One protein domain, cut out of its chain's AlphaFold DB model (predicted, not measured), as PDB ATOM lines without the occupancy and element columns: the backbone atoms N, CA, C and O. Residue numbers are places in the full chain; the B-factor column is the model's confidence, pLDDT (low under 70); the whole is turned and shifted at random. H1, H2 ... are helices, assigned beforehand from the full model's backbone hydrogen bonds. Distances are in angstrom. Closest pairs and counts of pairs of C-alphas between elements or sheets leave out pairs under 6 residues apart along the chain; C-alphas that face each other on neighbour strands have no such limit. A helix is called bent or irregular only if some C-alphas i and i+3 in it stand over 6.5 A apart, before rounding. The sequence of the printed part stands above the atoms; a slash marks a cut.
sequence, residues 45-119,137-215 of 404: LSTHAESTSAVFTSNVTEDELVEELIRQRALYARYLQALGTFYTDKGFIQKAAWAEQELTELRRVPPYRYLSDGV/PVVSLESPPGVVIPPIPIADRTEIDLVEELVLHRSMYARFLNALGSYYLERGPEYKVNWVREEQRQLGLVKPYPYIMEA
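Overview. This is residues 45 to 119 and 137 to 215 of the 404 residues of an uncharacterized protein of Phycisphaerales bacterium (UniProt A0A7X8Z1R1). Two long helices, H4 and H2, run side by side in opposite ways as the core, and each is paired in a helical hairpin with a shorter helix: H5 folds back beside H4, H3 beside H2. H3 and H5 follow one another nearly end to end along one side of the long pair, while H1 lies over the other side, near H4 but loosely placed. The unnamed residues 137 to 158 run beside H2, and residues 206 to 215, which follow H5 and hold no named helix, run on toward the end of the bundle where H4 begins. The printed part has 154 residues with five named helices, H1 to H5 in chain order, and no named strand: its class is all helix. It is compact, with a radius of gyration of the C-alphas of 16.2 A, and elongated, spanning 50 by 32 by 28 A.

Along the chain. Find C-alpha 159 at (9.043, -3.951, 13.110); from there H4, residues 159 to 187, runs 42.0 A to C-alpha 187 at (-5.057, 34.093, 23.860). H2, residues 62 to 89, begins at C-alpha 62 at (0.117, 26.708, 27.745) and is 40.7 A long. H5 is residues 190 to 205, 23.1 A, and H3 is residues 93 to 108, 22.9 A. Look at the first printed residues for H1, residues 45 to 56, 17.9 A; it is neither bent nor irregular, but only just: C-alphas 53 and 56 are 6.3 A apart.

Arrangement. H2, H3, H4 and H5 form a bundle, helices set side by side, mostly aligned. Look first at Tyr 76 and His 169, the closest C-alphas of H2 and H4, 5.1 A apart; these helices touch at a shallow tilt of 22 degrees, opposite ways. H4 touches H5 with residues 174 to 185 alone, closest at C-alphas 181 and 193, 5.6 A, in a hairpin with a shallow tilt of 23 degrees. H2 touches H3 with residues 77 to 88 alone, closest at C-alphas 84 and 96, 4.3 A, also a hairpin at 23 degrees. H3 and H5 only just touch, only at their ends, with 3 pairs of C-alphas within 8 A; the closest are those of Leu 106 and Leu 203, 7.0 A. H2 and H5 are apart. H1 touches no helix, but H1 and H4 are near each other, with 7 pairs of C-alphas within 10 A. In H2, H3, H4 and H5 every O i to N i+4 pair is within hydrogen-bond range; in H1, 6 of 8 are.

Size, cuts and confidence. The C-alphas of Gly 91 and Arg 187 are the two farthest apart, at 50.5 A. Look for the cut after Val 119: residues 120 to 136 are not printed, and C-alphas 119 and 137 are 8.5 A apart. The link from H3 to H4 runs across this cut; the links that are printed whole, H1 to H2, H2 to H3 and H4 to H5, are tight. Mean pLDDT of the printed part is 83.8, with values under 70 at residues 45 to 58, 117 to 119, 137 to 138 and 214 to 215.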
ATOM      1  N   LEU A  45      -2.815   1.445  23.021       42.12
ATOM      2  CA  LEU A  45      -3.031   2.538  22.065       42.12
ATOM      3  C   LEU A  45      -4.427   3.166  22.216       42.12
ATOM      4  O   LEU A  45      -4.564   4.388  22.166       42.12
ATOM      5  N   SER A  46      -5.461   2.354  22.471       41.78
ATOM      6  CA  SER A  46      -6.829   2.827  22.732       41.78
ATOM      7  C   SER A  46      -6.929   3.621  24.035       41.78
ATOM      8  O   SER A  46      -7.554   4.674  24.061       41.78
ATOM      9  N   THR A  47      -6.270   3.171  25.106       44.22
ATOM     10  CA  THR A  47      -6.264   3.886  26.396       44.22
ATOM     11  C   THR A  47      -5.480   5.200  26.334       44.22
ATOM     12  O   THR A  47      -5.886   6.181  26.963       44.22
ATOM     13  N   HIS A  48      -4.415   5.277  25.525       48.78
ATOM     14  CA  HIS A  48      -3.724   6.542  25.237       48.78
ATOM     15  C   HIS A  48      -4.572   7.483  24.366       48.78
ATOM     16  O   HIS A  48      -4.620   8.685  24.638       48.78
ATOM     17  N   ALA A  49      -5.291   6.962  23.367       43.69
ATOM     18  CA  ALA A  49      -6.203   7.744  22.527       43.69
ATOM     19  C   ALA A  49      -7.428   8.275  23.303       43.69
ATOM     20  O   ALA A  49      -7.845   9.419  23.106       43.69
ATOM     21  N   GLU A  50      -7.989   7.489  24.226       43.75
ATOM     22  CA  GLU A  50      -9.093   7.911  25.103       43.75
ATOM     23  C   GLU A  50      -8.636   8.939  26.145       43.75
ATOM     24  O   GLU A  50      -9.310   9.953  26.339       43.75
ATOM     25  N   SER A  51      -7.453   8.749  26.739       48.62
ATOM     26  CA  SER A  51      -6.886   9.717  27.689       48.62
ATOM     27  C   SER A  51      -6.560  11.058  27.024       48.62
ATOM     28  O   SER A  51      -6.713  12.099  27.650       48.62
ATOM     29  N   THR A  52      -6.171  11.063  25.746       50.47
ATOM     30  CA  THR A  52      -5.844  12.291  24.992       50.47
ATOM     31  C   THR A  52      -7.062  12.983  24.383       50.47
ATOM     32  O   THR A  52      -7.070  14.207  24.266       50.47
ATOM     33  N   SER A  53      -8.133  12.248  24.070       49.19
ATOM     34  CA  SER A  53      -9.424  12.846  23.683       49.19
ATOM     35  C   SER A  53     -10.042  13.647  24.835       49.19
ATOM     36  O   SER A  53     -10.690  14.668  24.608       49.19
ATOM     37  N   ALA A  54      -9.784  13.224  26.078       47.25
ATOM     38  CA  ALA A  54     -10.186  13.939  27.286       47.25
ATOM     39  C   ALA A  54      -9.350  15.206  27.565       47.25
ATOM     40  O   ALA A  54      -9.817  16.080  28.289       47.25
ATOM     41  N   VAL A  55      -8.156  15.360  26.972       51.06
ATOM     42  CA  VAL A  55      -7.294  16.538  27.202       51.06
ATOM     43  C   VAL A  55      -7.909  17.815  26.620       51.06
ATOM     44  O   VAL A  55      -7.683  18.885  27.159       51.06
ATOM     45  N   PHE A  56      -8.773  17.760  25.605       55.62
ATOM     46  CA  PHE A  56      -9.351  18.974  24.996       55.62
ATOM     47  C   PHE A  56     -10.554  19.584  25.747       55.62
ATOM     48  O   PHE A  56     -11.281  20.414  25.197       55.62
ATOM     49  N   THR A  57     -10.781  19.227  27.014       53.12
ATOM     50  CA  THR A  57     -11.824  19.848  27.843       53.12
ATOM     51  C   THR A  57     -11.323  21.145  28.496       53.12
ATOM     52  O   THR A  57     -10.599  21.090  29.480       53.12
ATOM     53  N   SER A  58     -11.700  22.294  27.919       60.78
ATOM     54  CA  SER A  58     -11.723  23.709  28.388       60.78
ATOM     55  C   SER A  58     -10.657  24.326  29.329       60.78
ATOM     56  O   SER A  58     -10.656  25.551  29.436       60.78
ATOM     57  N   ASN A  59      -9.735  23.590  29.957       79.00
ATOM     58  CA  ASN A  59      -8.822  24.107  30.993       79.00
ATOM     59  C   ASN A  59      -7.331  23.800  30.755       79.00
ATOM     60  O   ASN A  59      -6.543  23.953  31.682       79.00
ATOM     61  N   VAL A  60      -6.924  23.389  29.551       87.56
ATOM     62  CA  VAL A  60      -5.502  23.116  29.274       87.56
ATOM     63  C   VAL A  60      -4.692  24.409  29.301       87.56
ATOM     64  O   VAL A  60      -5.068  25.409  28.676       87.56
ATOM     65  N   THR A  61      -3.584  24.381  30.030       91.00
ATOM     66  CA  THR A  61      -2.631  25.489  30.128       91.00
ATOM     67  C   THR A  61      -1.631  25.481  28.966       91.00
ATOM     68  O   THR A  61      -1.419  24.464  28.305       91.00
ATOM     69  N   GLU A  62      -0.991  26.628  28.709       90.69
ATOM     70  CA  GLU A  62       0.117  26.708  27.745       90.69
ATOM     71  C   GLU A  62       1.248  25.739  28.111       90.69
ATOM     72  O   GLU A  62       1.746  25.026  27.242       90.69
ATOM     73  N   ASP A  63       1.606  25.679  29.397       90.38
ATOM     74  CA  ASP A  63       2.678  24.828  29.915       90.38
ATOM     75  C   ASP A  63       2.422  23.348  29.610       90.38
ATOM     76  O   ASP A  63       3.306  22.674  29.082       90.38
ATOM     77  N   GLU A  64       1.202  22.857  29.851       90.38
ATOM     78  CA  GLU A  64       0.813  21.471  29.560       90.38
ATOM     79  C   GLU A  64       0.872  21.156  28.057       90.38
ATOM     80  O   GLU A  64       1.388  20.107  27.666       90.38
ATOM     81  N   LEU A  65       0.386  22.067  27.201       92.00
ATOM     82  CA  LEU A  65       0.454  21.890  25.745       92.00
ATOM     83  C   LEU A  65       1.900  21.850  25.250       92.00
ATOM     84  O   LEU A  65       2.234  21.031  24.395       92.00
ATOM     85  N   VAL A  66       2.755  22.735  25.768       91.62
ATOM     86  CA  VAL A  66       4.160  22.815  25.358       91.62
ATOM     87  C   VAL A  66       4.955  21.618  25.872       91.62
ATOM     88  O   VAL A  66       5.758  21.065  25.119       91.62
ATOM     89  N   GLU A  67       4.742  21.189  27.117       91.00
ATOM     90  CA  GLU A  67       5.406  20.004  27.664       91.00
ATOM     91  C   GLU A  67       5.061  18.760  26.839       91.00
ATOM     92  O   GLU A  67       5.956  18.016  26.424       91.00
ATOM     93  N   GLU A  68       3.777  18.566  26.539       93.06
ATOM     94  CA  GLU A  68       3.323  17.409  25.779       93.06
ATOM     95  C   GLU A  68       3.789  17.467  24.317       93.06
ATOM     96  O   GLU A  68       4.246  16.464  23.770       93.06
ATOM     97  N   LEU A  69       3.796  18.652  23.698       93.75
ATOM     98  CA  LEU A  69       4.385  18.864  22.376       93.75
ATOM     99  C   LEU A  69       5.854  18.412  22.327       93.75
ATOM    100  O   LEU A  69       6.251  17.649  21.441       93.75
ATOM    101  N   ILE A  70       6.658  18.884  23.285       92.19
ATOM    102  CA  ILE A  70       8.085  18.564  23.391       92.19
ATOM    103  C   ILE A  70       8.276  17.060  23.614       92.19
ATOM    104  O   ILE A  70       9.126  16.446  22.965       92.19
ATOM    105  N   ARG A  71       7.462  16.455  24.485       92.62
ATOM    106  CA  ARG A  71       7.478  15.015  24.766       92.62
ATOM    107  C   ARG A  71       7.204  14.189  23.515       92.62
ATOM    108  O   ARG A  71       7.993  13.302  23.195       92.62
ATOM    109  N   GLN A  72       6.137  14.497  22.780       94.94
ATOM    110  CA  GLN A  72       5.747  13.755  21.576       94.94
ATOM    111  C   GLN A  72       6.791  13.873  20.466       94.94
ATOM    112  O   GLN A  72       7.158  12.881  19.836       94.94
ATOM    113  N   ARG A  73       7.348  15.073  20.276       94.56
ATOM    114  CA  ARG A  73       8.438  15.301  19.326       94.56
ATOM    115  C   ARG A  73       9.682  14.472  19.660       94.56
ATOM    116  O   ARG A  73      10.333  13.927  18.768       94.56
ATOM    117  N   ALA A  74      10.025  14.391  20.937       93.62
ATOM    118  CA  ALA A  74      11.219  13.695  21.373       93.62
ATOM    119  C   ALA A  74      11.040  12.166  21.373       93.62
ATOM    120  O   ALA A  74      11.966  11.444  21.005       93.62
ATOM    121  N   LEU A  75       9.834  11.667  21.674       94.56
ATOM    122  CA  LEU A  75       9.468  10.263  21.463       94.56
ATOM    123  C   LEU A  75       9.545   9.883  19.981       94.56
ATOM    124  O   LEU A  75      10.162   8.873  19.656       94.56
ATOM    125  N   TYR A  76       9.033  10.724  19.076       95.44
ATOM    126  CA  TYR A  76       9.168  10.510  17.632       95.44
ATOM    127  C   TYR A  76      10.642  10.355  17.215       95.44
ATOM    128  O   TYR A  76      11.002   9.374  16.564       95.44
ATOM    129  N   ALA A  77      11.524  11.249  17.675       95.25
ATOM    130  CA  ALA A  77      12.960  11.138  17.419       95.25
ATOM    131  C   ALA A  77      13.581   9.850  17.995       95.25
ATOM    132  O   ALA A  77      14.412   9.219  17.340       95.25
ATOM    133  N   ARG A  78      13.179   9.432  19.203       94.50
ATOM    134  CA  ARG A  78      13.668   8.189  19.818       94.50
ATOM    135  C   ARG A  78      13.214   6.942  19.070       94.50
ATOM    136  O   ARG A  78      14.027   6.039  18.900       94.50
ATOM    137  N   TYR A  79      11.975   6.896  18.587       95.88
ATOM    138  CA  TYR A  79      11.503   5.767  17.785       95.88
ATOM    139  C   TYR A  79      12.234   5.668  16.443       95.88
ATOM    140  O   TYR A  79      12.551   4.557  16.029       95.88
ATOM    141  N   LEU A  80      12.607   6.789  15.809       96.19
ATOM    142  CA  LEU A  80      13.478   6.759  14.620       96.19
ATOM    143  C   LEU A  80      14.853   6.158  14.933       96.19
ATOM    144  O   LEU A  80      15.349   5.334  14.172       96.19
ATOM    145  N   GLN A  81      15.455   6.518  16.072       95.31
ATOM    146  CA  GLN A  81      16.721   5.915  16.508       95.31
ATOM    147  C   GLN A  81      16.571   4.408  16.758       95.31
ATOM    148  O   GLN A  81      17.389   3.626  16.280       95.31
ATOM    149  N   ALA A  82      15.513   4.001  17.468       95.25
ATOM    150  CA  ALA A  82      15.239   2.598  17.763       95.25
ATOM    151  C   ALA A  82      14.998   1.776  16.487       95.25
ATOM    152  O   ALA A  82      15.537   0.678  16.365       95.25
ATOM    153  N   LEU A  83      14.252   2.320  15.518       95.62
ATOM    154  CA  LEU A  83      14.063   1.708  14.200       95.62
ATOM    155  C   LEU A  83      15.379   1.593  13.433       95.62
ATOM    156  O   LEU A  83      15.666   0.529  12.894       95.62
ATOM    157  N   GLY A  84      16.201   2.646  13.425       95.06
ATOM    158  CA  GLY A  84      17.528   2.612  12.812       95.06
ATOM    159  C   GLY A  84      18.379   1.463  13.356       95.06
ATOM    160  O   GLY A  84      18.856   0.637  12.582       95.06
ATOM    161  N   THR A  85      18.486   1.348  14.684       95.31
ATOM    162  CA  THR A  85      19.200   0.242  15.345       95.31
ATOM    163  C   THR A  85      18.589  -1.119  15.014       95.31
ATOM    164  O   THR A  85      19.313  -2.019  14.600       95.31
ATOM    165  N   PHE A  86      17.262  -1.260  15.115       95.31
ATOM    166  CA  PHE A  86      16.558  -2.497  14.767       95.31
ATOM    167  C   PHE A  86      16.886  -2.956  13.339       95.31
ATOM    168  O   PHE A  86      17.173  -4.130  13.110       95.31
ATOM    169  N   TYR A  87      16.885  -2.035  12.374       94.25
ATOM    170  CA  TYR A  87      17.194  -2.354  10.985       94.25
ATOM    171  C   TYR A  87      18.660  -2.697  10.762       94.25
ATOM    172  O   TYR A  87      18.941  -3.658  10.045       94.25
ATOM    173  N   THR A  88      19.587  -1.972  11.387       93.94
ATOM    174  CA  THR A  88      21.016  -2.304  11.335       93.94
ATOM    175  C   THR A  88      21.275  -3.708  11.882       93.94
ATOM    176  O   THR A  88      21.933  -4.500  11.210       93.94
ATOM    177  N   ASP A  89      20.686  -4.058  13.030       94.25
ATOM    178  CA  ASP A  89      20.851  -5.373  13.668       94.25
ATOM    179  C   ASP A  89      20.295  -6.521  12.811       94.25
ATOM    180  O   ASP A  89      20.789  -7.650  12.857       94.25
ATOM    181  N   LYS A  90      19.265  -6.244  12.005       91.00
ATOM    182  CA  LYS A  90      18.658  -7.204  11.071       91.00
ATOM    183  C   LYS A  90      19.305  -7.211   9.681       91.00
ATOM    184  O   LYS A  90      18.906  -8.017   8.845       91.00
ATOM    185  N   GLY A  91      20.280  -6.338   9.422       86.75
ATOM    186  CA  GLY A  91      20.933  -6.204   8.116       86.75
ATOM    187  C   GLY A  91      20.116  -5.439   7.065       86.75
ATOM    188  O   GLY A  91      20.492  -5.419   5.896       86.75
ATOM    189  N   PHE A  92      19.027  -4.770   7.451       86.12
ATOM    190  CA  PHE A  92      18.209  -3.937   6.564       86.12
ATOM    191  C   PHE A  92      18.808  -2.528   6.416       86.12
ATOM    192  O   PHE A  92      18.216  -1.531   6.831       86.12
ATOM    193  N   ILE A  93      20.000  -2.440   5.820       85.19
ATOM    194  CA  ILE A  93      20.803  -1.202   5.748       85.19
ATOM    195  C   ILE A  93      20.029  -0.030   5.128       85.19
ATOM    196  O   ILE A  93      20.107   1.096   5.615       85.19
ATOM    197  N   GLN A  94      19.224  -0.291   4.099       80.19
ATOM    198  CA  GLN A  94      18.440   0.746   3.432       80.19
ATOM    199  C   GLN A  94      17.361   1.352   4.345       80.19
ATOM    200  O   GLN A  94      17.240   2.573   4.436       80.19
ATOM    201  N   LYS A  95      16.606   0.517   5.069       87.88
ATOM    202  CA  LYS A  95      15.588   0.991   6.019       87.88
ATOM    203  C   LYS A  95      16.219   1.740   7.197       87.88
ATOM    204  O   LYS A  95      15.655   2.728   7.664       87.88
ATOM    205  N   ALA A  96      17.412   1.324   7.632       90.88
ATOM    206  CA  ALA A  96      18.186   2.064   8.628       90.88
ATOM    207  C   ALA A  96      18.550   3.473   8.122       90.88
ATOM    208  O   ALA A  96      18.351   4.454   8.838       90.88
ATOM    209  N   ALA A  97      18.991   3.587   6.862       86.81
ATOM    210  CA  ALA A  97      19.291   4.872   6.233       86.81
ATOM    211  C   ALA A  97      18.049   5.774   6.106       86.81
ATOM    212  O   ALA A  97      18.151   6.986   6.289       86.81
ATOM    213  N   TRP A  98      16.861   5.214   5.848       90.00
ATOM    214  CA  TRP A  98      15.612   5.988   5.870       90.00
ATOM    215  C   TRP A  98      15.301   6.563   7.250       90.00
ATOM    216  O   TRP A  98      14.987   7.748   7.350       90.00
ATOM    217  N   ALA A  99      15.436   5.755   8.306       93.75
ATOM    218  CA  ALA A  99      15.219   6.207   9.678       93.75
ATOM    219  C   ALA A  99      16.185   7.335  10.065       93.75
ATOM    220  O   ALA A  99      15.781   8.330  10.671       93.75
ATOM    221  N   GLU A 100      17.451   7.226   9.656       92.06
ATOM    222  CA  GLU A 100      18.452   8.273   9.859       92.06
ATOM    223  C   GLU A 100      18.144   9.550   9.062       92.06
ATOM    224  O   GLU A 100      18.284  10.662   9.588       92.06
ATOM    225  N   GLN A 101      17.696   9.412   7.815       88.62
ATOM    226  CA  GLN A 101      17.322  10.539   6.966       88.62
ATOM    227  C   GLN A 101      16.097  11.277   7.524       88.62
ATOM    228  O   GLN A 101      16.145  12.499   7.678       88.62
ATOM    229  N   GLU A 102      15.041  10.557   7.912       93.00
ATOM    230  CA  GLU A 102      13.849  11.136   8.550       93.00
ATOM    231  C   GLU A 102      14.212  11.834   9.870       93.00
ATOM    232  O   GLU A 102      13.753  12.946  10.139       93.00
ATOM    233  N   LEU A 103      15.115  11.248  10.667       94.62
ATOM    234  CA  LEU A 103      15.613  11.870  11.897       94.62
ATOM    235  C   LEU A 103      16.423  13.138  11.606       94.62
ATOM    236  O   LEU A 103      16.307  14.138  12.317       94.62
ATOM    237  N   THR A 104      17.240  13.119  10.556       90.81
ATOM    238  CA  THR A 104      18.019  14.278  10.109       90.81
ATOM    239  C   THR A 104      17.112  15.414   9.651       90.81
ATOM    240  O   THR A 104      17.365  16.573   9.981       90.81
ATOM    241  N   GLU A 105      16.029  15.104   8.944       88.75
ATOM    242  CA  GLU A 105      15.007  16.077   8.554       88.75
ATOM    243  C   GLU A 105      14.245  16.615   9.769       88.75
ATOM    244  O   GLU A 105      14.094  17.829   9.905       88.75
ATOM    245  N   LEU A 106      13.869  15.755  10.721       93.31
ATOM    246  CA  LEU A 106      13.241  16.172  11.978       93.31
ATOM    247  C   LEU A 106      14.144  17.099  12.809       93.31
ATOM    248  O   LEU A 106      13.665  18.049  13.432       93.31
ATOM    249  N   ARG A 107      15.464  16.873  12.800       91.94
ATOM    250  CA  ARG A 107      16.448  17.762  13.446       91.94
ATOM    251  C   ARG A 107      16.521  19.146  12.791       91.94
ATOM    252  O   ARG A 107      16.930  20.094  13.457       91.94
ATOM    253  N   ARG A 108      16.120  19.288  11.521       88.75
ATOM    254  CA  ARG A 108      16.038  20.588  10.823       88.75
ATOM    255  C   ARG A 108      14.775  21.371  11.176       88.75
ATOM    256  O   ARG A 108      14.756  22.584  10.971       88.75
ATOM    257  N   VAL A 109      13.748  20.718  11.719       88.12
ATOM    258  CA  VAL A 109      12.551  21.401  12.224       88.12
ATOM    259  C   VAL A 109      12.956  22.234  13.446       88.12
ATOM    260  O   VAL A 109      13.466  21.671  14.412       88.12
ATOM    261  N   PRO A 110      12.768  23.560  13.467       79.50
ATOM    262  CA  PRO A 110      13.164  24.382  14.609       79.50
ATOM    263  C   PRO A 110      12.316  24.050  15.857       79.50
ATOM    264  O   PRO A 110      11.093  24.106  15.786       79.50
ATOM    265  N   PRO A 111      12.916  23.673  17.003       76.38
ATOM    266  CA  PRO A 111      12.211  23.540  18.280       76.38
ATOM    267  C   PRO A 111      12.149  24.893  18.981       76.38
ATOM    268  O   PRO A 111      13.114  25.303  19.629       76.38
ATOM    269  N   TYR A 112      11.027  25.594  18.844       79.88
ATOM    270  CA  TYR A 112      10.838  26.882  19.502       79.88
ATOM    271  C   TYR A 112      10.652  26.713  21.014       79.88
ATOM    272  O   TYR A 112       9.929  25.837  21.487       79.88
ATOM    273  N   ARG A 113      11.278  27.593  21.801       83.06
ATOM    274  CA  ARG A 113      11.013  27.710  23.237       83.06
ATOM    275  C   ARG A 113       9.765  28.557  23.473       83.06
ATOM    276  O   ARG A 113       9.837  29.767  23.650       83.06
ATOM    277  N   TYR A 114       8.616  27.902  23.489       81.88
ATOM    278  CA  TYR A 114       7.319  28.553  23.666       81.88
ATOM    279  C   TYR A 114       7.140  29.227  25.040       81.88
ATOM    280  O   TYR A 114       6.538  30.295  25.115       81.88
ATOM    281  N   LEU A 115       7.748  28.678  26.098       81.62
ATOM    282  CA  LEU A 115       7.630  29.178  27.481       81.62
ATOM    283  C   LEU A 115       8.631  30.284  27.857       81.62
ATOM    284  O   LEU A 115       8.766  30.624  29.029       81.62
ATOM    285  N   SER A 116       9.413  30.818  26.913       70.19
ATOM    286  CA  SER A 116      10.263  31.976  27.219       70.19
ATOM    287  C   SER A 116       9.494  33.274  27.025       70.19
ATOM    288  O   SER A 116       9.254  33.688  25.890       70.19
ATOM    289  N   ASP A 117       9.180  33.939  28.131       55.38
ATOM    290  CA  ASP A 117       8.660  35.301  28.124       55.38
ATOM    291  C   ASP A 117       9.768  36.273  27.688       55.38
ATOM    292  O   ASP A 117      10.789  36.420  28.360       55.38
ATOM    293  N   GLY A 118       9.586  36.935  26.541       51.97
ATOM    294  CA  GLY A 118      10.343  38.153  26.218       51.97
ATOM    295  C   GLY A 118      11.382  38.095  25.094       51.97
ATOM    296  O   GLY A 118      12.240  38.973  25.050       51.97
ATOM    297  N   VAL A 119      11.324  37.139  24.159       53.88
ATOM    298  CA  VAL A 119      12.103  37.240  22.903       53.88
ATOM    299  C   VAL A 119      11.156  37.494  21.732       53.88
ATOM    300  O   VAL A 119      10.742  36.575  21.031       53.88
ATOM    301  N   PRO A 137      15.143  30.646  20.947       59.59
ATOM    302  CA  PRO A 137      15.832  29.679  21.789       59.59
ATOM    303  C   PRO A 137      15.448  28.258  21.357       59.59
ATOM    304  O   PRO A 137      14.265  27.940  21.272       59.59
ATOM    305  N   VAL A 138      16.456  27.433  21.075       63.72
ATOM    306  CA  VAL A 138      16.317  26.064  20.557       63.72
ATOM    307  C   VAL A 138      16.302  25.080  21.726       63.72
ATOM    308  O   VAL A 138      17.156  25.161  22.611       63.72
ATOM    309  N   VAL A 139      15.353  24.143  21.732       72.88
ATOM    310  CA  VAL A 139      15.299  23.027  22.693       72.88
ATOM    311  C   VAL A 139      15.984  21.782  22.109       72.88
ATOM    312  O   VAL A 139      15.878  21.515  20.917       72.88
ATOM    313  N   SER A 140      16.701  21.009  22.931       79.06
ATOM    314  CA  SER A 140      17.272  19.726  22.492       79.06
ATOM    315  C   SER A 140      16.165  18.746  22.090       79.06
ATOM    316  O   SER A 140      15.232  18.530  22.858       79.06
ATOM    317  N   LEU A 141      16.284  18.141  20.902       83.81
ATOM    318  CA  LEU A 141      15.311  17.181  20.369       83.81
ATOM    319  C   LEU A 141      15.273  15.873  21.171       83.81
ATOM    320  O   LEU A 141      14.207  15.329  21.415       83.81
ATOM    321  N   GLU A 142      16.441  15.347  21.537       80.12
ATOM    322  CA  GLU A 142      16.593  13.975  22.056       80.12
ATOM    323  C   GLU A 142      16.633  13.912  23.586       80.12
ATOM    324  O   GLU A 142      16.392  12.855  24.176       80.12
ATOM    325  N   SER A 143      16.954  15.054  24.199       83.94
ATOM    326  CA  SER A 143      17.018  15.253  25.647       83.94
ATOM    327  C   SER A 143      16.482  16.645  26.006       83.94
ATOM    328  O   SER A 143      17.256  17.508  26.440       83.94
ATOM    329  N   PRO A 144      15.190  16.916  25.759       84.12
ATOM    330  CA  PRO A 144      14.581  18.176  26.149       84.12
ATOM    331  C   PRO A 144      14.639  18.385  27.675       84.12
ATOM    332  O   PRO A 144      14.477  17.437  28.446       84.12
ATOM    333  N   PRO A 145      14.868  19.622  28.145       77.38
ATOM    334  CA  PRO A 145      14.917  19.932  29.565       77.38
ATOM    335  C   PRO A 145      13.538  19.723  30.200       77.38
ATOM    336  O   PRO A 145      12.531  20.169  29.659       77.38
ATOM    337  N   GLY A 146      13.504  19.070  31.362       79.94
ATOM    338  CA  GLY A 146      12.275  18.857  32.134       79.94
ATOM    339  C   GLY A 146      11.401  17.688  31.670       79.94
ATOM    340  O   GLY A 146      10.461  17.344  32.375       79.94
ATOM    341  N   VAL A 147      11.727  17.029  30.552       84.00
ATOM    342  CA  VAL A 147      10.955  15.894  30.030       84.00
ATOM    343  C   VAL A 147      11.789  14.618  30.112       84.00
ATOM    344  O   VAL A 147      12.853  14.507  29.505       84.00
ATOM    345  N   VAL A 148      11.295  13.633  30.865       85.06
ATOM    346  CA  VAL A 148      11.915  12.306  30.965       85.06
ATOM    347  C   VAL A 148      11.372  11.424  29.848       85.06
ATOM    348  O   VAL A 148      10.169  11.192  29.771       85.06
ATOM    349  N   ILE A 149      12.262  10.914  28.998       86.50
ATOM    350  CA  ILE A 149      11.903  10.008  27.903       86.50
ATOM    351  C   ILE A 149      12.430   8.617  28.244       86.50
ATOM    352  O   ILE A 149      13.639   8.472  28.451       86.50
ATOM    353  N   PRO A 150      11.562   7.597  28.335       86.75
ATOM    354  CA  PRO A 150      12.006   6.248  28.639       86.75
ATOM    355  C   PRO A 150      12.854   5.677  27.489       86.75
ATOM    356  O   PRO A 150      12.633   6.020  26.325       86.75
ATOM    357  N   PRO A 151      13.817   4.784  27.785       87.25
ATOM    358  CA  PRO A 151      14.488   4.019  26.743       87.25
ATOM    359  C   PRO A 151      13.472   3.124  26.019       87.25
ATOM    360  O   PRO A 151      12.589   2.546  26.652       87.25
ATOM    361  N   ILE A 152      13.612   2.994  24.699       91.12
ATOM    362  CA  ILE A 152      12.744   2.142  23.878       91.12
ATOM    363  C   ILE A 152      13.398   0.757  23.770       91.12
ATOM    364  O   ILE A 152      14.464   0.643  23.161       91.12
ATOM    365  N   PRO A 153      12.816  -0.298  24.368       90.00
ATOM    366  CA  PRO A 153      13.356  -1.646  24.248       90.00
ATOM    367  C   PRO A 153      13.116  -2.196  22.837       90.00
ATOM    368  O   PRO A 153      12.000  -2.130  22.329       90.00
ATOM    369  N   ILE A 154      14.156  -2.767  22.224       89.88
ATOM    370  CA  ILE A 154      14.099  -3.329  20.860       89.88
ATOM    371  C   ILE A 154      13.983  -4.862  20.878       89.88
ATOM    372  O   ILE A 154      13.326  -5.434  20.016       89.88
ATOM    373  N   ALA A 155      14.591  -5.528  21.868       84.44
ATOM    374  CA  ALA A 155      14.829  -6.978  21.870       84.44
ATOM    375  C   ALA A 155      13.569  -7.851  21.686       84.44
ATOM    376  O   ALA A 155      13.657  -8.902  21.060       84.44
ATOM    377  N   ASP A 156      12.411  -7.388  22.165       86.62
ATOM    378  CA  ASP A 156      11.140  -8.128  22.129       86.62
ATOM    379  C   ASP A 156      10.074  -7.459  21.245       86.62
ATOM    380  O   ASP A 156       8.890  -7.782  21.340       86.62
ATOM    381  N   ARG A 157      10.466  -6.486  20.414       88.69
ATOM    382  CA  ARG A 157       9.544  -5.738  19.551       88.69
ATOM    383  C   ARG A 157       9.635  -6.213  18.108       88.69
ATOM    384  O   ARG A 157      10.715  -6.516  17.597       88.69
ATOM    385  N   THR A 158       8.492  -6.234  17.432       90.88
ATOM    386  CA  THR A 158       8.445  -6.414  15.981       90.88
ATOM    387  C   THR A 158       8.651  -5.078  15.264       90.88
ATOM    388  O   THR A 158       8.479  -4.006  15.844       90.88
ATOM    389  N   GLU A 159       8.998  -5.139  13.974       90.38
ATOM    390  CA  GLU A 159       9.043  -3.951  13.110       90.38
ATOM    391  C   GLU A 159       7.711  -3.191  13.145       90.38
ATOM    392  O   GLU A 159       7.695  -1.968  13.248       90.38
ATOM    393  N   ILE A 160       6.598  -3.930  13.109       86.75
ATOM    394  CA  ILE A 160       5.247  -3.366  13.119       86.75
ATOM    395  C   ILE A 160       5.024  -2.560  14.400       86.75
ATOM    396  O   ILE A 160       4.612  -1.408  14.308       86.75
ATOM    397  N   ASP A 161       5.378  -3.109  15.565       88.88
ATOM    398  CA  ASP A 161       5.191  -2.416  16.847       88.88
ATOM    399  C   ASP A 161       5.976  -1.097  16.898       88.88
ATOM    400  O   ASP A 161       5.468  -0.082  17.368       88.88
ATOM    401  N   LEU A 162       7.220  -1.092  16.407       93.31
ATOM    402  CA  LEU A 162       8.061   0.107  16.398       93.31
ATOM    403  C   LEU A 162       7.543   1.170  15.418       93.31
ATOM    404  O   LEU A 162       7.574   2.361  15.730       93.31
ATOM    405  N   VAL A 163       7.064   0.755  14.242       90.88
ATOM    406  CA  VAL A 163       6.521   1.670  13.226       90.88
ATOM    407  C   VAL A 163       5.165   2.238  13.647       90.88
ATOM    408  O   VAL A 163       4.913   3.421  13.424       90.88
ATOM    409  N   GLU A 164       4.292   1.446  14.270       87.62
ATOM    410  CA  GLU A 164       3.001   1.933  14.771       87.62
ATOM    411  C   GLU A 164       3.187   3.040  15.819       87.62
ATOM    412  O   GLU A 164       2.571   4.102  15.715       87.62
ATOM    413  N   GLU A 165       4.094   2.839  16.776       93.38
ATOM    414  CA  GLU A 165       4.424   3.838  17.800       93.38
ATOM    415  C   GLU A 165       5.118   5.076  17.202       93.38
ATOM    416  O   GLU A 165       4.820   6.214  17.577       93.38
ATOM    417  N   LEU A 166       5.993   4.891  16.205       94.56
ATOM    418  CA  LEU A 166       6.577   6.000  15.447       94.56
ATOM    419  C   LEU A 166       5.483   6.884  14.825       94.56
ATOM    420  O   LEU A 166       5.484   8.110  14.993       94.56
ATOM    421  N   VAL A 167       4.550   6.262  14.095       89.12
ATOM    422  CA  VAL A 167       3.444   6.949  13.414       89.12
ATOM    423  C   VAL A 167       2.525   7.627  14.430       89.12
ATOM    424  O   VAL A 167       2.109   8.770  14.204       89.12
ATOM    425  N   LEU A 168       2.261   6.976  15.569       90.75
ATOM    426  CA  LEU A 168       1.524   7.562  16.685       90.75
ATOM    427  C   LEU A 168       2.175   8.874  17.134       90.75
ATOM    428  O   LEU A 168       1.525   9.919  17.063       90.75
ATOM    429  N   HIS A 169       3.445   8.853  17.541       94.25
ATOM    430  CA  HIS A 169       4.117  10.035  18.087       94.25
ATOM    431  C   HIS A 169       4.262  11.164  17.065       94.25
ATOM    432  O   HIS A 169       4.060  12.334  17.401       94.25
ATOM    433  N   ARG A 170       4.504  10.833  15.790       93.75
ATOM    434  CA  ARG A 170       4.472  11.812  14.693       93.75
ATOM    435  C   ARG A 170       3.102  12.490  14.580       93.75
ATOM    436  O   ARG A 170       3.023  13.713  14.449       93.75
ATOM    437  N   SER A 171       2.021  11.710  14.638       89.44
ATOM    438  CA  SER A 171       0.654  12.238  14.553       89.44
ATOM    439  C   SER A 171       0.284  13.092  15.770       89.44
ATOM    440  O   SER A 171      -0.330  14.149  15.617       89.44
ATOM    441  N   MET A 172       0.708  12.680  16.967       91.12
ATOM    442  CA  MET A 172       0.472  13.414  18.207       91.12
ATOM    443  C   MET A 172       1.241  14.732  18.223       91.12
ATOM    444  O   MET A 172       0.657  15.761  18.556       91.12
ATOM    445  N   TYR A 173       2.497  14.744  17.770       94.75
ATOM    446  CA  TYR A 173       3.273  15.974  17.609       94.75
ATOM    447  C   TYR A 173       2.551  16.988  16.705       94.75
ATOM    448  O   TYR A 173       2.343  18.135  17.101       94.75
ATOM    449  N   ALA A 174       2.056  16.556  15.539       92.31
ATOM    450  CA  ALA A 174       1.279  17.421  14.649       92.31
ATOM    451  C   ALA A 174      -0.037  17.917  15.286       92.31
ATOM    452  O   ALA A 174      -0.408  19.083  15.128       92.31
ATOM    453  N   ARG A 175      -0.745  17.057  16.033       92.06
ATOM    454  CA  ARG A 175      -1.978  17.431  16.748       92.06
ATOM    455  C   ARG A 175      -1.723  18.471  17.837       92.06
ATOM    456  O   ARG A 175      -2.476  19.440  17.912       92.06
ATOM    457  N   PHE A 176      -0.667  18.315  18.637       93.88
ATOM    458  CA  PHE A 176      -0.308  19.294  19.665       93.88
ATOM    459  C   PHE A 176       0.171  20.617  19.067       93.88
ATOM    460  O   PHE A 176      -0.186  21.664  19.601       93.88
ATOM    461  N   LEU A 177       0.866  20.611  17.920       93.06
ATOM    462  CA  LEU A 177       1.159  21.854  17.191       93.06
ATOM    463  C   LEU A 177      -0.125  22.581  16.789       93.06
ATOM    464  O   LEU A 177      -0.239  23.786  16.992       93.06
ATOM    465  N   ASN A 178      -1.115  21.857  16.257       92.44
ATOM    466  CA  ASN A 178      -2.406  22.453  15.902       92.44
ATOM    467  C   ASN A 178      -3.114  23.044  17.129       92.44
ATOM    468  O   ASN A 178      -3.582  24.179  17.074       92.44
ATOM    469  N   ALA A 179      -3.147  22.302  18.240       91.31
ATOM    470  CA  ALA A 179      -3.755  22.744  19.493       91.31
ATOM    471  C   ALA A 179      -3.086  24.002  20.056       91.31
ATOM    472  O   ALA A 179      -3.769  24.958  20.423       91.31
ATOM    473  N   LEU A 180      -1.752  24.022  20.071       92.81
ATOM    474  CA  LEU A 180      -0.961  25.159  20.524       92.81
ATOM    475  C   LEU A 180      -1.167  26.382  19.617       92.81
ATOM    476  O   LEU A 180      -1.298  27.505  20.099       92.81
ATOM    477  N   GLY A 181      -1.279  26.166  18.303       91.56
ATOM    478  CA  GLY A 181      -1.635  27.209  17.343       91.56
ATOM    479  C   GLY A 181      -3.009  27.819  17.620       91.56
ATOM    480  O   GLY A 181      -3.130  29.042  17.662       91.56
ATOM    481  N   SER A 182      -4.028  26.989  17.862       92.12
ATOM    482  CA  SER A 182      -5.366  27.448  18.263       92.12
ATOM    483  C   SER A 182      -5.335  28.218  19.585       92.12
ATOM    484  O   SER A 182      -5.905  29.305  19.664       92.12
ATOM    485  N   TYR A 183      -4.608  27.717  20.588       92.12
ATOM    486  CA  TYR A 183      -4.436  28.398  21.873       92.12
ATOM    487  C   TYR A 183      -3.838  29.804  21.701       92.12
ATOM    488  O   TYR A 183      -4.361  30.780  22.247       92.12
ATOM    489  N   TYR A 184      -2.779  29.942  20.894       92.50
ATOM    490  CA  TYR A 184      -2.156  31.244  20.651       92.50
ATOM    491  C   TYR A 184      -2.981  32.181  19.777       92.50
ATOM    492  O   TYR A 184      -2.903  33.388  19.978       92.50
ATOM    493  N   LEU A 185      -3.785  31.663  18.852       91.94
ATOM    494  CA  LEU A 185      -4.712  32.487  18.076       91.94
ATOM    495  C   LEU A 185      -5.790  33.132  18.956       91.94
ATOM    496  O   LEU A 185      -6.217  34.246  18.669       91.94
ATOM    497  N   GLU A 186      -6.225  32.446  20.014       90.69
ATOM    498  CA  GLU A 186      -7.262  32.950  20.919       90.69
ATOM    499  C   GLU A 186      -6.716  33.856  22.029       90.69
ATOM    500  O   GLU A 186      -7.375  34.820  22.418       90.69
ATOM    501  N   ARG A 187      -5.545  33.519  22.589       87.75
ATOM    502  CA  ARG A 187      -5.057  34.093  23.860       87.75
ATOM    503  C   ARG A 187      -3.617  34.598  23.809       87.75
ATOM    504  O   ARG A 187      -3.173  35.259  24.745       87.75
ATOM    505  N   GLY A 188      -2.872  34.231  22.772       84.81
ATOM    506  CA  GLY A 188      -1.429  34.407  22.709       84.81
ATOM    507  C   GLY A 188      -0.976  35.593  21.866       84.81
ATOM    508  O   GLY A 188      -1.760  36.227  21.161       84.81
ATOM    509  N   PRO A 189       0.327  35.894  21.910       87.38
ATOM    510  CA  PRO A 189       0.916  36.893  21.040       87.38
ATOM    511  C   PRO A 189       1.102  36.353  19.610       87.38
ATOM    512  O   PRO A 189       1.459  35.191  19.399       87.38
ATOM    513  N   GLU A 190       0.943  37.230  18.616       85.31
ATOM    514  CA  GLU A 190       0.983  36.882  17.187       85.31
ATOM    515  C   GLU A 190       2.303  36.214  16.756       85.31
ATOM    516  O   GLU A 190       2.314  35.310  15.919       85.31
ATOM    517  N   TYR A 191       3.433  36.586  17.366       84.00
ATOM    518  CA  TYR A 191       4.722  35.984  17.020       84.00
ATOM    519  C   TYR A 191       4.791  34.483  17.359       84.00
ATOM    520  O   TYR A 191       5.399  33.736  16.592       84.00
ATOM    521  N   LYS A 192       4.137  34.012  18.436       88.06
ATOM    522  CA  LYS A 192       4.089  32.576  18.777       88.06
ATOM    523  C   LYS A 192       3.214  31.799  17.790       88.06
ATOM    524  O   LYS A 192       3.560  30.677  17.431       88.06
ATOM    525  N   VAL A 193       2.151  32.412  17.263       89.75
ATOM    526  CA  VAL A 193       1.363  31.835  16.156       89.75
ATOM    527  C   VAL A 193       2.247  31.620  14.926       89.75
ATOM    528  O   VAL A 193       2.198  30.561  14.301       89.75
ATOM    529  N   ASN A 194       3.091  32.598  14.589       87.81
ATOM    530  CA  ASN A 194       4.015  32.477  13.458       87.81
ATOM    531  C   ASN A 194       5.082  31.393  13.684       87.81
ATOM    532  O   ASN A 194       5.457  30.716  12.728       87.81
ATOM    533  N   TRP A 195       5.530  31.179  14.925       90.19
ATOM    534  CA  TRP A 195       6.425  30.063  15.264       90.19
ATOM    535  C   TRP A 195       5.758  28.712  15.036       90.19
ATOM    536  O   TRP A 195       6.326  27.875  14.340       90.19
ATOM    537  N   VAL A 196       4.527  28.535  15.531       92.19
ATOM    538  CA  VAL A 196       3.766  27.295  15.320       92.19
ATOM    539  C   VAL A 196       3.560  27.030  13.830       92.19
ATOM    540  O   VAL A 196       3.790  25.914  13.373       92.19
ATOM    541  N   ARG A 197       3.179  28.049  13.050       90.38
ATOM    542  CA  ARG A 197       2.980  27.915  11.596       90.38
ATOM    543  C   ARG A 197       4.252  27.488  10.873       90.38
ATOM    544  O   ARG A 197       4.197  26.635   9.992       90.38
ATOM    545  N   GLU A 198       5.388  28.073  11.236       87.81
ATOM    546  CA  GLU A 198       6.671  27.698  10.647       87.81
ATOM    547  C   GLU A 198       7.086  26.281  11.064       87.81
ATOM    548  O   GLU A 198       7.507  25.500  10.214       87.81
ATOM    549  N   GLU A 199       6.899  25.900  12.332       92.38
ATOM    550  CA  GLU A 199       7.169  24.538  12.809       92.38
ATOM    551  C   GLU A 199       6.277  23.503  12.105       92.38
ATOM    552  O   GLU A 199       6.781  22.491  11.624       92.38
ATOM    553  N   GLN A 200       4.979  23.782  11.943       91.06
ATOM    554  CA  GLN A 200       4.045  22.955  11.169       91.06
ATOM    555  C   GLN A 200       4.479  22.817   9.710       91.06
ATOM    556  O   GLN A 200       4.471  21.714   9.161       91.06
ATOM    557  N   ARG A 201       4.870  23.928   9.075       87.81
ATOM    558  CA  ARG A 201       5.333  23.929   7.686       87.81
ATOM    559  C   ARG A 201       6.575  23.057   7.532       87.81
ATOM    560  O   ARG A 201       6.629  22.253   6.609       87.81
ATOM    561  N   GLN A 202       7.545  23.195   8.434       88.00
ATOM    562  CA  GLN A 202       8.785  22.419   8.423       88.00
ATOM    563  C   GLN A 202       8.538  20.941   8.748       88.00
ATOM    564  O   GLN A 202       9.099  20.079   8.081       88.00
ATOM    565  N   LEU A 203       7.649  20.625   9.695       90.75
ATOM    566  CA  LEU A 203       7.229  19.247   9.967       90.75
ATOM    567  C   LEU A 203       6.554  18.609   8.746       90.75
ATOM    568  O   LEU A 203       6.784  17.439   8.455       90.75
ATOM    569  N   GLY A 204       5.762  19.379   7.997       86.81
ATOM    570  CA  GLY A 204       5.170  18.936   6.734       86.81
ATOM    571  C   GLY A 204       6.197  18.614   5.642       86.81
ATOM    572  O   GLY A 204       5.870  17.879   4.713       86.81
ATOM    573  N   LEU A 205       7.427  19.128   5.758       86.19
ATOM    574  CA  LEU A 205       8.545  18.799   4.870       86.19
ATOM    575  C   LEU A 205       9.335  17.564   5.325       86.19
ATOM    576  O   LEU A 205      10.095  17.032   4.523       86.19
ATOM    577  N   VAL A 206       9.172  17.108   6.573       86.56
ATOM    578  CA  VAL A 206       9.811  15.875   7.058       86.56
ATOM    579  C   VAL A 206       9.161  14.690   6.365       86.56
ATOM    580  O   VAL A 206       7.964  14.422   6.536       86.56
ATOM    581  N   LYS A 207       9.936  13.956   5.578       81.12
ATOM    582  CA  LYS A 207       9.408  12.898   4.733       81.12
ATOM    583  C   LYS A 207       9.108  11.635   5.550       81.12
ATOM    584  O   LYS A 207       9.996  11.126   6.223       81.12
ATOM    585  N   PRO A 208       7.873  11.102   5.514       82.62
ATOM    586  CA  PRO A 208       7.601   9.771   6.044       82.62
ATOM    587  C   PRO A 208       8.145   8.708   5.088       82.62
ATOM    588  O   PRO A 208       7.925   8.793   3.874       82.62
ATOM    589  N   TYR A 209       8.799   7.687   5.633       81.31
ATOM    590  CA  TYR A 209       9.230   6.524   4.859       81.31
ATOM    591  C   TYR A 209       8.292   5.325   5.065       81.31
ATOM    592  O   TYR A 209       7.776   5.120   6.166       81.31
ATOM    593  N   PRO A 210       8.045   4.516   4.017       80.69
ATOM    594  CA  PRO A 210       7.207   3.328   4.113       80.69
ATOM    595  C   PRO A 210       8.012   2.166   4.708       80.69
ATOM    596  O   PRO A 210       8.441   1.254   4.009       80.69
ATOM    597  N   TYR A 211       8.230   2.203   6.019       82.50
ATOM    598  CA  TYR A 211       8.955   1.155   6.740       82.50
ATOM    599  C   TYR A 211       8.320  -0.234   6.549       82.50
ATOM    600  O   TYR A 211       9.018  -1.206   6.261       82.50
ATOM    601  N   ILE A 212       6.984  -0.310   6.596       80.44
ATOM    602  CA  ILE A 212       6.223  -1.538   6.331       80.44
ATOM    603  C   ILE A 212       5.824  -1.573   4.852       80.44
ATOM    604  O   ILE A 212       4.784  -1.054   4.435       80.44
ATOM    605  N   MET A 213       6.658  -2.214   4.042       70.62
ATOM    606  CA  MET A 213       6.439  -2.316   2.598       70.62
ATOM    607  C   MET A 213       5.267  -3.235   2.242       70.62
ATOM    608  O   MET A 213       4.572  -3.000   1.258       70.62
ATOM    609  N   GLU A 214       5.017  -4.269   3.043       65.88
ATOM    610  CA  GLU A 214       3.883  -5.190   2.899       65.88
ATOM    611  C   GLU A 214       2.544  -4.465   3.054       65.88
ATOM    612  O   GLU A 214       1.591  -4.810   2.372       65.88
ATOM    613  N   ALA A 215       2.477  -3.423   3.889       61.19
ATOM    614  CA  ALA A 215       1.276  -2.604   4.044       61.19
ATOM    615  C   ALA A 215       1.015  -1.702   2.825       61.19
ATOM    616  O   ALA A 215      -0.092  -1.199   2.655       61.19
TER     617      ALA A 215